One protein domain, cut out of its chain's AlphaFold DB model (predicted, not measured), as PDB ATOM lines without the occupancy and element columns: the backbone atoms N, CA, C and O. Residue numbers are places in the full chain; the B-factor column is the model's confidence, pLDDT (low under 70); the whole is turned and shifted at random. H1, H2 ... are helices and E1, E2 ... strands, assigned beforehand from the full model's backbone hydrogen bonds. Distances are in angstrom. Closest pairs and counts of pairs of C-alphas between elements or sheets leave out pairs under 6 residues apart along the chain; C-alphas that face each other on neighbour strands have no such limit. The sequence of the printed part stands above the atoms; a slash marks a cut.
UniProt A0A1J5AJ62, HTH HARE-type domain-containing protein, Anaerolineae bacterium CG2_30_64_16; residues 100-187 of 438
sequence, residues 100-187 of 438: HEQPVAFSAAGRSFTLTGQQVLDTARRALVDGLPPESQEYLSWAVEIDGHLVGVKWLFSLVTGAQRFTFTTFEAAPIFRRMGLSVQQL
ATOM      1  N   HIS A 100      46.200  43.220 -18.301       75.44
ATOM      2  CA  HIS A 100      46.408  42.117 -17.357       75.44
ATOM      3  C   HIS A 100      47.514  41.149 -17.773       75.44
ATOM      4  O   HIS A 100      47.977  40.383 -16.926       75.44
ATOM      5  N   GLU A 101      47.950  41.179 -19.032       78.81
ATOM      6  CA  GLU A 101      48.984  40.278 -19.552       78.81
ATOM      7  C   GLU A 101      50.399  40.846 -19.402       78.81
ATOM      8  O   GLU A 101      51.369  40.089 -19.384       78.81
ATOM      9  N   GLN A 102      50.538  42.165 -19.236       84.88
ATOM     10  CA  GLN A 102      51.848  42.797 -19.093       84.88
ATOM     11  C   GLN A 102      52.503  42.427 -17.747       84.88
ATOM     12  O   GLN A 102      51.932  42.705 -16.686       84.88
ATOM     13  N   PRO A 103      53.714  41.833 -17.748       89.94
ATOM     14  CA  PRO A 103      54.425  41.520 -16.516       89.94
ATOM     15  C   PRO A 103      54.889  42.789 -15.806       89.94
ATOM     16  O   PRO A 103      55.565  43.644 -16.380       89.94
ATOM     17  N   VAL A 104      54.582  42.887 -14.518       92.12
ATOM     18  CA  VAL A 104      55.011  43.986 -13.657       92.12
ATOM     19  C   VAL A 104      56.090  43.475 -12.715       92.12
ATOM     20  O   VAL A 104      55.829  42.643 -11.846       92.12
ATOM     21  N   ALA A 105      57.304  44.003 -12.876       91.00
ATOM     22  CA  ALA A 105      58.406  43.775 -11.949       91.00
ATOM     23  C   ALA A 105      58.318  44.725 -10.739       91.00
ATOM     24  O   ALA A 105      58.071  45.933 -10.890       91.00
ATOM     25  N   PHE A 106      58.524  44.180  -9.541       89.69
ATOM     26  CA  PHE A 106      58.564  44.917  -8.276       89.69
ATOM     27  C   PHE A 106      59.336  44.137  -7.201       89.69
ATOM     28  O   PHE A 106      59.615  42.952  -7.357       89.69
ATOM     29  N   SER A 107      59.666  44.799  -6.091       85.69
ATOM     30  CA  SER A 107      60.291  44.158  -4.929       85.69
ATOM     31  C   SER A 107      59.389  44.282  -3.707       85.69
ATOM     32  O   SER A 107      58.826  45.346  -3.458       85.69
ATOM     33  N   ALA A 108      59.270  43.207  -2.933       80.81
ATOM     34  CA  ALA A 108      58.537  43.174  -1.672       80.81
ATOM     35  C   ALA A 108      59.263  42.259  -0.676       80.81
ATOM     36  O   ALA A 108      59.770  41.206  -1.055       80.81
ATOM     37  N   ALA A 109      59.347  42.663   0.596       74.31
ATOM     38  CA  ALA A 109      60.004  41.884   1.659       74.31
ATOM     39  C   ALA A 109      61.425  41.377   1.298       74.31
ATOM     40  O   ALA A 109      61.789  40.244   1.601       74.31
ATOM     41  N   GLY A 110      62.221  42.203   0.604       75.50
ATOM     42  CA  GLY A 110      63.591  41.857   0.196       75.50
ATOM     43  C   GLY A 110      63.698  40.855  -0.962       75.50
ATOM     44  O   GLY A 110      64.797  40.412  -1.276       75.50
ATOM     45  N   ARG A 111      62.581  40.500  -1.609       78.50
ATOM     46  CA  ARG A 111      62.524  39.594  -2.765       78.50
ATOM     47  C   ARG A 111      62.001  40.337  -3.990       78.50
ATOM     48  O   ARG A 111      61.150  41.217  -3.864       78.50
ATOM     49  N   SER A 112      62.497  39.972  -5.166       87.00
ATOM     50  CA  SER A 112      62.005  40.493  -6.443       87.00
ATOM     51  C   SER A 112      60.939  39.569  -7.023       87.00
ATOM     52  O   SER A 112      61.072  38.346  -6.976       87.00
ATOM     53  N   PHE A 113      59.890  40.172  -7.569       91.12
ATOM     54  CA  PHE A 113      58.742  39.510  -8.166       91.12
ATOM     55  C   PHE A 113      58.497  40.065  -9.561       91.12
ATOM     56  O   PHE A 113      58.675  41.259  -9.806       91.12
ATOM     57  N   THR A 114      58.011  39.195 -10.437       93.88
ATOM     58  CA  THR A 114      57.466  39.558 -11.740       93.88
ATOM     59  C   THR A 114      56.145  38.824 -11.876       93.88
ATOM     60  O   THR A 114      56.140  37.598 -11.952       93.88
ATOM     61  N   LEU A 115      55.035  39.563 -11.838       93.25
ATOM     62  CA  LEU A 115      53.685  39.003 -11.915       93.25
ATOM     63  C   LEU A 115      52.851  39.759 -12.946       93.25
ATOM     64  O   LEU A 115      53.024  40.965 -13.127       93.25
ATOM     65  N   THR A 116      51.929  39.057 -13.591       93.25
ATOM     66  CA  THR A 116      50.890  39.654 -14.434       93.25
ATOM     67  C   THR A 116      49.598  39.851 -13.638       93.25
ATOM     68  O   THR A 116      49.374  39.199 -12.614       93.25
ATOM     69  N   GLY A 117      48.715  40.735 -14.109       91.44
ATOM     70  CA  GLY A 117      47.377  40.889 -13.527       91.44
ATOM     71  C   GLY A 117      46.578  39.591 -13.580       91.44
ATOM     72  O   GLY A 117      45.918  39.239 -12.606       91.44
ATOM     73  N   GLN A 118      46.724  38.826 -14.665       90.12
ATOM     74  CA  GLN A 118      46.074  37.528 -14.821       90.12
ATOM     75  C   GLN A 118      46.522  36.523 -13.749       90.12
ATOM     76  O   GLN A 118      45.686  35.884 -13.119       90.12
ATOM     77  N   GLN A 119      47.825  36.445 -13.452       90.12
ATOM     78  CA  GLN A 119      48.340  35.569 -12.391       90.12
ATOM     79  C   GLN A 119      47.790  35.938 -11.007       90.12
ATOM     80  O   GLN A 119      47.541  35.057 -10.178       90.12
ATOM     81  N   VAL A 120      47.586  37.234 -10.752       93.19
ATOM     82  CA  VAL A 120      46.964  37.718  -9.514       93.19
ATOM     83  C   VAL A 120      45.488  37.322  -9.455       93.19
ATOM     84  O   VAL A 120      45.058  36.791  -8.432       93.19
ATOM     85  N   LEU A 121      44.732  37.509 -10.544       91.56
ATOM     86  CA  LEU A 121      43.320  37.116 -10.638       91.56
ATOM     87  C   LEU A 121      43.134  35.606 -10.461       91.56
ATOM     88  O   LEU A 121      42.306  35.185  -9.662       91.56
ATOM     89  N   ASP A 122      43.938  34.781 -11.131       89.25
ATOM     90  CA  ASP A 122      43.840  33.319 -11.042       89.25
ATOM     91  C   ASP A 122      44.211  32.795  -9.650       89.25
ATOM     92  O   ASP A 122      43.677  31.791  -9.171       89.25
ATOM     93  N   THR A 123      45.128  33.478  -8.965       91.19
ATOM     94  CA  THR A 123      45.465  33.163  -7.573       91.19
ATOM     95  C   THR A 123      44.342  33.579  -6.625       91.19
ATOM     96  O   THR A 123      43.986  32.800  -5.743       91.19
ATOM     97  N   ALA A 124      43.737  34.751  -6.837       89.25
ATOM     98  CA  ALA A 124      42.580  35.201  -6.070       89.25
ATOM     99  C   ALA A 124      41.390  34.247  -6.242       89.25
ATOM    100  O   ALA A 124      40.853  33.772  -5.251       89.25
ATOM    101  N   ARG A 125      41.040  33.888  -7.484       90.06
ATOM    102  CA  ARG A 125      39.950  32.952  -7.803       90.06
ATOM    103  C   ARG A 125      40.116  31.616  -7.101       90.06
ATOM    104  O   ARG A 125      39.184  31.157  -6.457       90.06
ATOM    105  N   ARG A 126      41.317  31.024  -7.159       88.88
ATOM    106  CA  ARG A 126      41.618  29.763  -6.459       88.88
ATOM    107  C   ARG A 126      41.440  29.873  -4.947       88.88
ATOM    108  O   ARG A 126      40.961  28.930  -4.336       88.88
ATOM    109  N   ALA A 127      41.806  31.007  -4.355       85.00
ATOM    110  CA  ALA A 127      41.644  31.241  -2.922       85.00
ATOM    111  C   ALA A 127      40.197  31.563  -2.502       85.00
ATOM    112  O   ALA A 127      39.906  31.534  -1.312       85.00
ATOM    113  N   LEU A 128      39.315  31.877  -3.455       83.44
ATOM    114  CA  LEU A 128      37.912  32.234  -3.220       83.44
ATOM    115  C   LEU A 128      36.927  31.114  -3.591       83.44
ATOM    116  O   LEU A 128      35.721  31.318  -3.473       83.44
ATOM    117  N   VAL A 129      37.412  29.940  -4.023       83.69
ATOM    118  CA  VAL A 129      36.564  28.795  -4.424       83.69
ATOM    119  C   VAL A 129      35.603  28.379  -3.307       83.69
ATOM    120  O   VAL A 129      34.444  28.084  -3.584       83.69
ATOM    121  N   ASP A 130      36.057  28.435  -2.055       77.25
ATOM    122  CA  ASP A 130      35.269  28.059  -0.874       77.25
ATOM    123  C   ASP A 130      34.541  29.259  -0.227       77.25
ATOM    124  O   ASP A 130      34.028  29.165   0.889       77.25
ATOM    125  N   GLY A 131      34.484  30.402  -0.923       76.19
ATOM    126  CA  GLY A 131      33.914  31.660  -0.440       76.19
ATOM    127  C   GLY A 131      34.963  32.683   0.011       76.19
ATOM    128  O   GLY A 131      36.168  32.473  -0.105       76.19
ATOM    129  N   LEU A 132      34.498  33.838   0.505       75.38
ATOM    130  CA  LEU A 132      35.360  34.927   0.981       75.38
ATOM    131  C   LEU A 132      35.878  34.616   2.396       75.38
ATOM    132  O   LEU A 132      35.081  34.699   3.337       75.38
ATOM    133  N   PRO A 133      37.175  34.308   2.592       78.19
ATOM    134  CA  PRO A 133      37.707  34.103   3.932       78.19
ATOM    135  C   PRO A 133      37.582  35.402   4.753       78.19
ATOM    136  O   PRO A 133      37.721  36.491   4.188       78.19
ATOM    137  N   PRO A 134      37.342  35.339   6.078       73.56
ATOM    138  CA  PRO A 134      37.155  36.534   6.910       73.56
ATOM    139  C   PRO A 134      38.274  37.566   6.734       73.56
ATOM    140  O   PRO A 134      38.045  38.774   6.685       73.56
ATOM    141  N   GLU A 135      39.498  37.089   6.539       73.94
ATOM    142  CA  GLU A 135      40.671  37.923   6.376       73.94
ATOM    143  C   GLU A 135      40.737  38.659   5.029       73.94
ATOM    144  O   GLU A 135      41.460  39.654   4.921       73.94
ATOM    145  N   SER A 136      40.028  38.194   3.989       76.19
ATOM    146  CA  SER A 136      39.919  38.927   2.720       76.19
ATOM    147  C   SER A 136      38.984  40.124   2.838       76.19
ATOM    148  O   SER A 136      39.069  41.030   2.013       76.19
ATOM    149  N   GLN A 137      38.139  40.162   3.871       75.06
ATOM    150  CA  GLN A 137      37.189  41.243   4.130       75.06
ATOM    151  C   GLN A 137      37.764  42.343   5.041       75.06
ATOM    152  O   GLN A 137      37.132  43.373   5.262       75.06
ATOM    153  N   GLU A 138      39.006  42.191   5.517       68.75
ATOM    154  CA  GLU A 138      39.718  43.186   6.334       68.75
ATOM    155  C   GLU A 138      40.231  44.389   5.511       68.75
ATOM    156  O   GLU A 138      41.395  44.798   5.592       68.75
ATOM    157  N   TYR A 139      39.373  44.987   4.687       64.12
ATOM    158  CA  TYR A 139      39.698  46.174   3.905       64.12
ATOM    159  C   TYR A 139      39.171  47.442   4.582       64.12
ATOM    160  O   TYR A 139      38.050  47.875   4.378       64.12
ATOM    161  N   LEU A 140      40.002  48.097   5.400       61.69
ATOM    162  CA  LEU A 140      39.596  49.328   6.104       61.69
ATOM    163  C   LEU A 140      39.098  50.433   5.151       61.69
ATOM    164  O   LEU A 140      38.119  51.120   5.438       61.69
ATOM    165  N   SER A 141      39.812  50.642   4.044       70.88
ATOM    166  CA  SER A 141      39.512  51.702   3.071       70.88
ATOM    167  C   SER A 141      40.026  51.410   1.662       70.88
ATOM    168  O   SER A 141      40.021  52.298   0.823       70.88
ATOM    169  N   TRP A 142      40.505  50.193   1.389       81.00
ATOM    170  CA  TRP A 142      41.155  49.845   0.124       81.00
ATOM    171  C   TRP A 142      40.887  48.393  -0.250       81.00
ATOM    172  O   TRP A 142      41.357  47.484   0.440       81.00
ATOM    173  N   ALA A 143      40.195  48.192  -1.365       88.12
ATOM    174  CA  ALA A 143      39.835  46.881  -1.877       88.12
ATOM    175  C   ALA A 143      40.231  46.728  -3.350       88.12
ATOM    176  O   ALA A 143      40.388  47.712  -4.076       88.12
ATOM    177  N   VAL A 144      40.411  45.484  -3.771       90.81
ATOM    178  CA  VAL A 144      40.524  45.077  -5.168       90.81
ATOM    179  C   VAL A 144      39.250  44.332  -5.524       90.81
ATOM    180  O   VAL A 144      38.803  43.485  -4.754       90.81
ATOM    181  N   GLU A 145      38.663  44.664  -6.663       87.56
ATOM    182  CA  GLU A 145      37.505  43.946  -7.191       87.56
ATOM    183  C   GLU A 145      37.967  42.710  -7.974       87.56
ATOM    184  O   GLU A 145      38.771  42.827  -8.901       87.56
ATOM    185  N   ILE A 146      37.476  41.536  -7.581       85.75
ATOM    186  CA  ILE A 146      37.750  40.232  -8.191       85.75
ATOM    187  C   ILE A 146      36.400  39.583  -8.496       85.75
ATOM    188  O   ILE A 146      35.683  39.214  -7.572       85.75
ATOM    189  N   ASP A 147      36.044  39.480  -9.778       81.94
ATOM    190  CA  ASP A 147      34.787  38.876 -10.251       81.94
ATOM    191  C   ASP A 147      33.530  39.388  -9.499       81.94
ATOM    192  O   ASP A 147      32.634  38.627  -9.151       81.94
ATOM    193  N   GLY A 148      33.481  40.696  -9.210       77.44
ATOM    194  CA  GLY A 148      32.381  41.344  -8.480       77.44
ATOM    195  C   GLY A 148      32.501  41.317  -6.949       77.44
ATOM    196  O   GLY A 148      31.705  41.956  -6.262       77.44
ATOM    197  N   HIS A 149      33.512  40.645  -6.394       81.19
ATOM    198  CA  HIS A 149      33.795  40.632  -4.959       81.19
ATOM    199  C   HIS A 149      34.910  41.608  -4.585       81.19
ATOM    200  O   HIS A 149      35.955  41.671  -5.229       81.19
ATOM    201  N   LEU A 150      34.718  42.344  -3.491       85.81
ATOM    202  CA  LEU A 150      35.749  43.208  -2.927       85.81
ATOM    203  C   LEU A 150      36.624  42.413  -1.956       85.81
ATOM    204  O   LEU A 150      36.134  41.850  -0.979       85.81
ATOM    205  N   VAL A 151      37.933  42.397  -2.208       88.94
ATOM    206  CA  VAL A 151      38.930  41.793  -1.314       88.94
ATOM    207  C   VAL A 151      39.984  42.806  -0.899       88.94
ATOM    208  O   VAL A 151      40.341  43.715  -1.646       88.94
ATOM    209  N   GLY A 152      40.532  42.663   0.301       89.69
ATOM    210  CA  GLY A 152      41.520  43.598   0.812       89.69
ATOM    211  C   GLY A 152      42.833  43.564   0.052       89.69
ATOM    212  O   GLY A 152      43.431  42.509  -0.154       89.69
ATOM    213  N   VAL A 153      43.339  44.755  -0.283       91.62
ATOM    214  CA  VAL A 153      44.619  44.919  -0.992       91.62
ATOM    215  C   VAL A 153      45.750  44.195  -0.258       91.62
ATOM    216  O   VAL A 153      46.562  43.520  -0.884       91.62
ATOM    217  N   LYS A 154      45.801  44.290   1.078       89.56
ATOM    218  CA  LYS A 154      46.862  43.642   1.862       89.56
ATOM    219  C   LYS A 154      46.736  42.124   1.903       89.56
ATOM    220  O   LYS A 154      47.756  41.440   1.907       89.56
ATOM    221  N   TRP A 155      45.507  41.615   1.937       92.75
ATOM    222  CA  TRP A 155      45.245  40.183   1.865       92.75
ATOM    223  C   TRP A 155      45.716  39.635   0.519       92.75
ATOM    224  O   TRP A 155      46.574  38.757   0.490       92.75
ATOM    225  N   LEU A 156      45.257  40.241  -0.579       93.56
ATOM    226  CA  LEU A 156      45.583  39.792  -1.929       93.56
ATOM    227  C   LEU A 156      47.087  39.882  -2.205       93.56
ATOM    228  O   LEU A 156      47.674  38.967  -2.772       93.56
ATOM    229  N   PHE A 157      47.739  40.955  -1.755       93.25
ATOM    230  CA  PHE A 157      49.179  41.127  -1.944       93.25
ATOM    231  C   PHE A 157      49.994  40.100  -1.153       93.25
ATOM    232  O   PHE A 157      50.967  39.557  -1.669       93.25
ATOM    233  N   SER A 158      49.575  39.785   0.075       91.31
ATOM    234  CA  SER A 158      50.183  38.719   0.878       91.31
ATOM    235  C   SER A 158      50.005  37.354   0.214       91.31
ATOM    236  O   SER A 158      50.971  36.603   0.114       91.31
ATOM    237  N   LEU A 159      48.811  37.079  -0.318       92.19
ATOM    238  CA  LEU A 159      48.489  35.832  -1.006       92.19
ATOM    239  C   LEU A 159      49.391  35.593  -2.229       92.19
ATOM    240  O   LEU A 159      49.923  34.498  -2.386       92.19
ATOM    241  N   VAL A 160      49.603  36.609  -3.073       93.69
ATOM    242  CA  VAL A 160      50.368  36.444  -4.327       93.69
ATOM    243  C   VAL A 160      51.886  36.546  -4.164       93.69
ATOM    244  O   VAL A 160      52.624  36.078  -5.026       93.69
ATOM    245  N   THR A 161      52.375  37.154  -3.078       90.44
ATOM    246  CA  THR A 161      53.824  37.312  -2.826       90.44
ATOM    247  C   THR A 161      54.366  36.367  -1.753       90.44
ATOM    248  O   THR A 161      55.580  36.196  -1.641       90.44
ATOM    249  N   GLY A 162      53.495  35.787  -0.922       88.44
ATOM    250  CA  GLY A 162      53.874  35.068   0.296       88.44
ATOM    251  C   GLY A 162      54.452  35.968   1.398       88.44
ATOM    252  O   GLY A 162      54.923  35.461   2.415       88.44
ATOM    253  N   ALA A 163      54.456  37.296   1.222       82.69
ATOM    254  CA  ALA A 163      54.947  38.229   2.229       82.69
ATOM    255  C   ALA A 163      53.961  38.349   3.400       82.69
ATOM    256  O   ALA A 163      52.740  38.348   3.214       82.69
ATOM    257  N   GLN A 164      54.479  38.513   4.618       76.56
ATOM    258  CA  GLN A 164      53.649  38.722   5.803       76.56
ATOM    259  C   GLN A 164      52.986  40.107   5.748       76.56
ATOM    260  O   GLN A 164      53.627  41.105   5.436       76.56
ATOM    261  N   ARG A 165      51.693  40.208   6.081       77.06
ATOM    262  CA  ARG A 165      50.903  41.446   5.892       77.06
ATOM    263  C   ARG A 165      51.461  42.689   6.592       77.06
ATOM    264  O   ARG A 165      51.086  43.798   6.224       77.06
ATOM    265  N   PHE A 166      52.296  42.556   7.619       73.75
ATOM    266  CA  PHE A 166      52.892  43.697   8.324       73.75
ATOM    267  C   PHE A 166      54.212  44.185   7.707       73.75
ATOM    268  O   PHE A 166      54.691  45.244   8.094       73.75
ATOM    269  N   THR A 167      54.783  43.468   6.732       68.31
ATOM    270  CA  THR A 167      56.048  43.848   6.080       68.31
ATOM    271  C   THR A 167      55.855  44.798   4.895       68.31
ATOM    272  O   THR A 167      56.822  45.111   4.208       68.31
ATOM    273  N   PHE A 168      54.616  45.215   4.618       78.19
ATOM    274  CA  PHE A 168      54.265  46.170   3.570       78.19
ATOM    275  C   PHE A 168      52.962  46.912   3.907       78.19
ATOM    276  O   PHE A 168      52.133  46.485   4.724       78.19
ATOM    277  N   THR A 169      52.763  48.048   3.252       79.69
ATOM    278  CA  THR A 169      51.612  48.934   3.404       79.69
ATOM    279  C   THR A 169      50.671  48.835   2.206       79.69
ATOM    280  O   THR A 169      51.047  48.432   1.105       79.69
ATOM    281  N   THR A 170      49.417  49.254   2.392       79.44
ATOM    282  CA  THR A 170      48.458  49.350   1.282       79.44
ATOM    283  C   THR A 170      48.912  50.344   0.209       79.44
ATOM    284  O   THR A 170      48.623  50.144  -0.966       79.44
ATOM    285  N   PHE A 171      49.659  51.383   0.597       77.38
ATOM    286  CA  PHE A 171      50.207  52.386  -0.319       77.38
ATOM    287  C   PHE A 171      51.346  51.848  -1.188       77.38
ATOM    288  O   PHE A 171      51.552  52.362  -2.281       77.38
ATOM    289  N   GLU A 172      52.047  50.806  -0.743       78.81
ATOM    290  CA  GLU A 172      53.047  50.103  -1.555       78.81
ATOM    291  C   GLU A 172      52.385  49.085  -2.495       78.81
ATOM    292  O   GLU A 172      52.741  49.003  -3.668       78.81
ATOM    293  N   ALA A 173      51.374  48.353  -2.015       86.81
ATOM    294  CA  ALA A 173      50.706  47.296  -2.779       86.81
ATOM    295  C   ALA A 173      49.719  47.816  -3.848       86.81
ATOM    296  O   ALA A 173      49.692  47.318  -4.974       86.81
ATOM    297  N   ALA A 174      48.908  48.832  -3.532       88.25
ATOM    298  CA  ALA A 174      47.858  49.329  -4.428       88.25
ATOM    299  C   ALA A 174      48.382  49.856  -5.784       88.25
ATOM    300  O   ALA A 174      47.790  49.521  -6.814       88.25
ATOM    301  N   PRO A 175      49.480  50.638  -5.852       87.56
ATOM    302  CA  PRO A 175      50.048  51.070  -7.128       87.56
ATOM    303  C   PRO A 175      50.549  49.909  -7.993       87.56
ATOM    304  O   PRO A 175      50.458  49.986  -9.216       87.56
ATOM    305  N   ILE A 176      51.052  48.831  -7.379       90.81
ATOM    306  CA  ILE A 176      51.526  47.640  -8.097       90.81
ATOM    307  C   ILE A 176      50.347  46.947  -8.787       90.81
ATOM    308  O   ILE A 176      50.411  46.688  -9.985       90.81
ATOM    309  N   PHE A 177      49.237  46.749  -8.077       93.19
ATOM    310  CA  PHE A 177      48.027  46.174  -8.665       93.19
ATOM    311  C   PHE A 177      47.416  47.044  -9.767       93.19
ATOM    312  O   PHE A 177      47.012  46.517 -10.801       93.19
ATOM    313  N   ARG A 178      47.431  48.374  -9.621       90.94
ATOM    314  CA  ARG A 178      47.005  49.286 -10.698       90.94
ATOM    315  C   ARG A 178      47.874  49.161 -11.948       90.94
ATOM    316  O   ARG A 178      47.343  49.171 -13.052       90.94
ATOM    317  N   ARG A 179      49.195  49.015 -11.785       90.44
ATOM    318  CA  ARG A 179      50.124  48.764 -12.904       90.44
ATOM    319  C   ARG A 179      49.847  47.432 -13.607       90.44
ATOM    320  O   ARG A 179      50.138  47.324 -14.786       90.44
ATOM    321  N   MET A 180      49.272  46.458 -12.901       89.62
ATOM    322  CA  MET A 180      48.820  45.163 -13.438       89.62
ATOM    323  C   MET A 180      47.388  45.210 -14.016       89.62
ATOM    324  O   MET A 180      46.782  44.172 -14.290       89.62
ATOM    325  N   GLY A 181      46.802  46.407 -14.133       87.94
ATOM    326  CA  GLY A 181      45.457  46.618 -14.665       87.94
ATOM    327  C   GLY A 181      44.310  46.300 -13.700       87.94
ATOM    328  O   GLY A 181      43.158  46.364 -14.111       87.94
ATOM    329  N   LEU A 182      44.578  45.959 -12.435       89.38
ATOM    330  CA  LEU A 182      43.534  45.589 -11.470       89.38
ATOM    331  C   LEU A 182      42.751  46.812 -10.967       89.38
ATOM    332  O   LEU A 182      43.316  47.882 -10.713       89.38
ATOM    333  N   SER A 183      41.447  46.621 -10.752       88.19
ATOM    334  CA  SER A 183      40.539  47.628 -10.195       88.19
ATOM    335  C   SER A 183      40.776  47.783  -8.692       88.19
ATOM    336  O   SER A 183      40.259  47.016  -7.882       88.19
ATOM    337  N   VAL A 184      41.601  48.763  -8.311       88.00
ATOM    338  CA  VAL A 184      41.891  49.082  -6.906       88.00
ATOM    339  C   VAL A 184      41.088  50.300  -6.460       88.00
ATOM    340  O   VAL A 184      41.390  51.435  -6.851       88.00
ATOM    341  N   GLN A 185      40.113  50.068  -5.589       85.94
ATOM    342  CA  GLN A 185      39.181  51.069  -5.091       85.94
ATOM    343  C   GLN A 185      39.561  51.521  -3.681       85.94
ATOM    344  O   GLN A 185      39.833  50.703  -2.800       85.94
ATOM    345  N   GLN A 186      39.545  52.834  -3.455       79.50
ATOM    346  CA  GLN A 186      39.599  53.385  -2.107       79.50
ATOM    347  C   GLN A 186      38.166  53.549  -1.594       79.50
ATOM    348  O   GLN A 186      37.473  54.497  -1.959       79.50
ATOM    349  N   LEU A 187      37.719  52.613  -0.765       75.56
ATOM    350  CA  LEU A 187      36.397  52.659  -0.163       75.56
ATOM    351  C   LEU A 187      36.392  53.715   0.942       75.56
ATOM    352  O   LEU A 187      37.208  53.690   1.870       75.56
TER     353      LEU A 187
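AT A GLANCE: This is residues 100 to 187 of the 438 residues of the protein "HTH HARE-type domain-containing protein" of Anaerolineae bacterium CG2_30_64_16 (UniProt A0A1J5AJ62). Helix H3 is the core of a small rounded domain, with the three-stranded sheet E4 E3 E5 at one end and the hairpin E1 E2 at the other. H1 and H4 pack on H3 between them, and short H2 packs beside E4. The printed part has 88 residues with four named helices and five named strands, ordered E1 E2 H1 H2 E3 E4 H3 H4 E5; both sheets are antiparallel, the class mixed. It is compact, with a radius of gyration of the C-alphas of 11.7 A and spans of 30 by 27 by 23 A.

HOW THE PARTS SIT: E1, residues 104 to 108, and E2, residues 111 to 115, form a hairpin; N 106 and O 113 are within hydrogen-bond range at 2.9 A. H1 is residues 117 to 127, H2 134 to 137, E3 142 to 146, E4 149 to 152, H3 153 to 161, H4 170 to 179 and E5 184 to 186. In the hairpin E3 and E4, N 144 and O 151 are within hydrogen-bond range at 2.8 A, and between the antiparallel neighbours E3 and E5, N 185 and O 143 are within hydrogen-bond range at 2.8 A. H3 and H4 lie on one face of this sheet, as two layers; E4, H3 H4 and E5 form a split strand-helix-strand unit, E3 between its strands, with a right-handed crossover. The hub H3 touches H4 (closest C-alphas Lys 154 and Thr 170, 6.0 A) and H1 (Val 120 and Val 160, 6.3 A, about perpendicular at 83 degrees), and only just H2, with 3 pairs within 8 A. H1 and H2 only graze the sheet. Each O i to N i+4 pair is within range in H1 and H3, 4 of 6 in H4; H2 is too short.

IN THESE COORDINATES: E1 begins at C-alpha 104 (55.011, 43.986, -13.657); E5 ends at C-alpha 186 (39.599, 53.385, -2.107). H1 measures 15.4 A, H4 14.3 A, E3 13.2 A.

THE WHOLE: The C-alphas farthest apart, Gly 110 and Gly 148, are 32.4 A apart. The printed part has no cut and no long link. Residues 138 to 140 and 167 have pLDDT under 70.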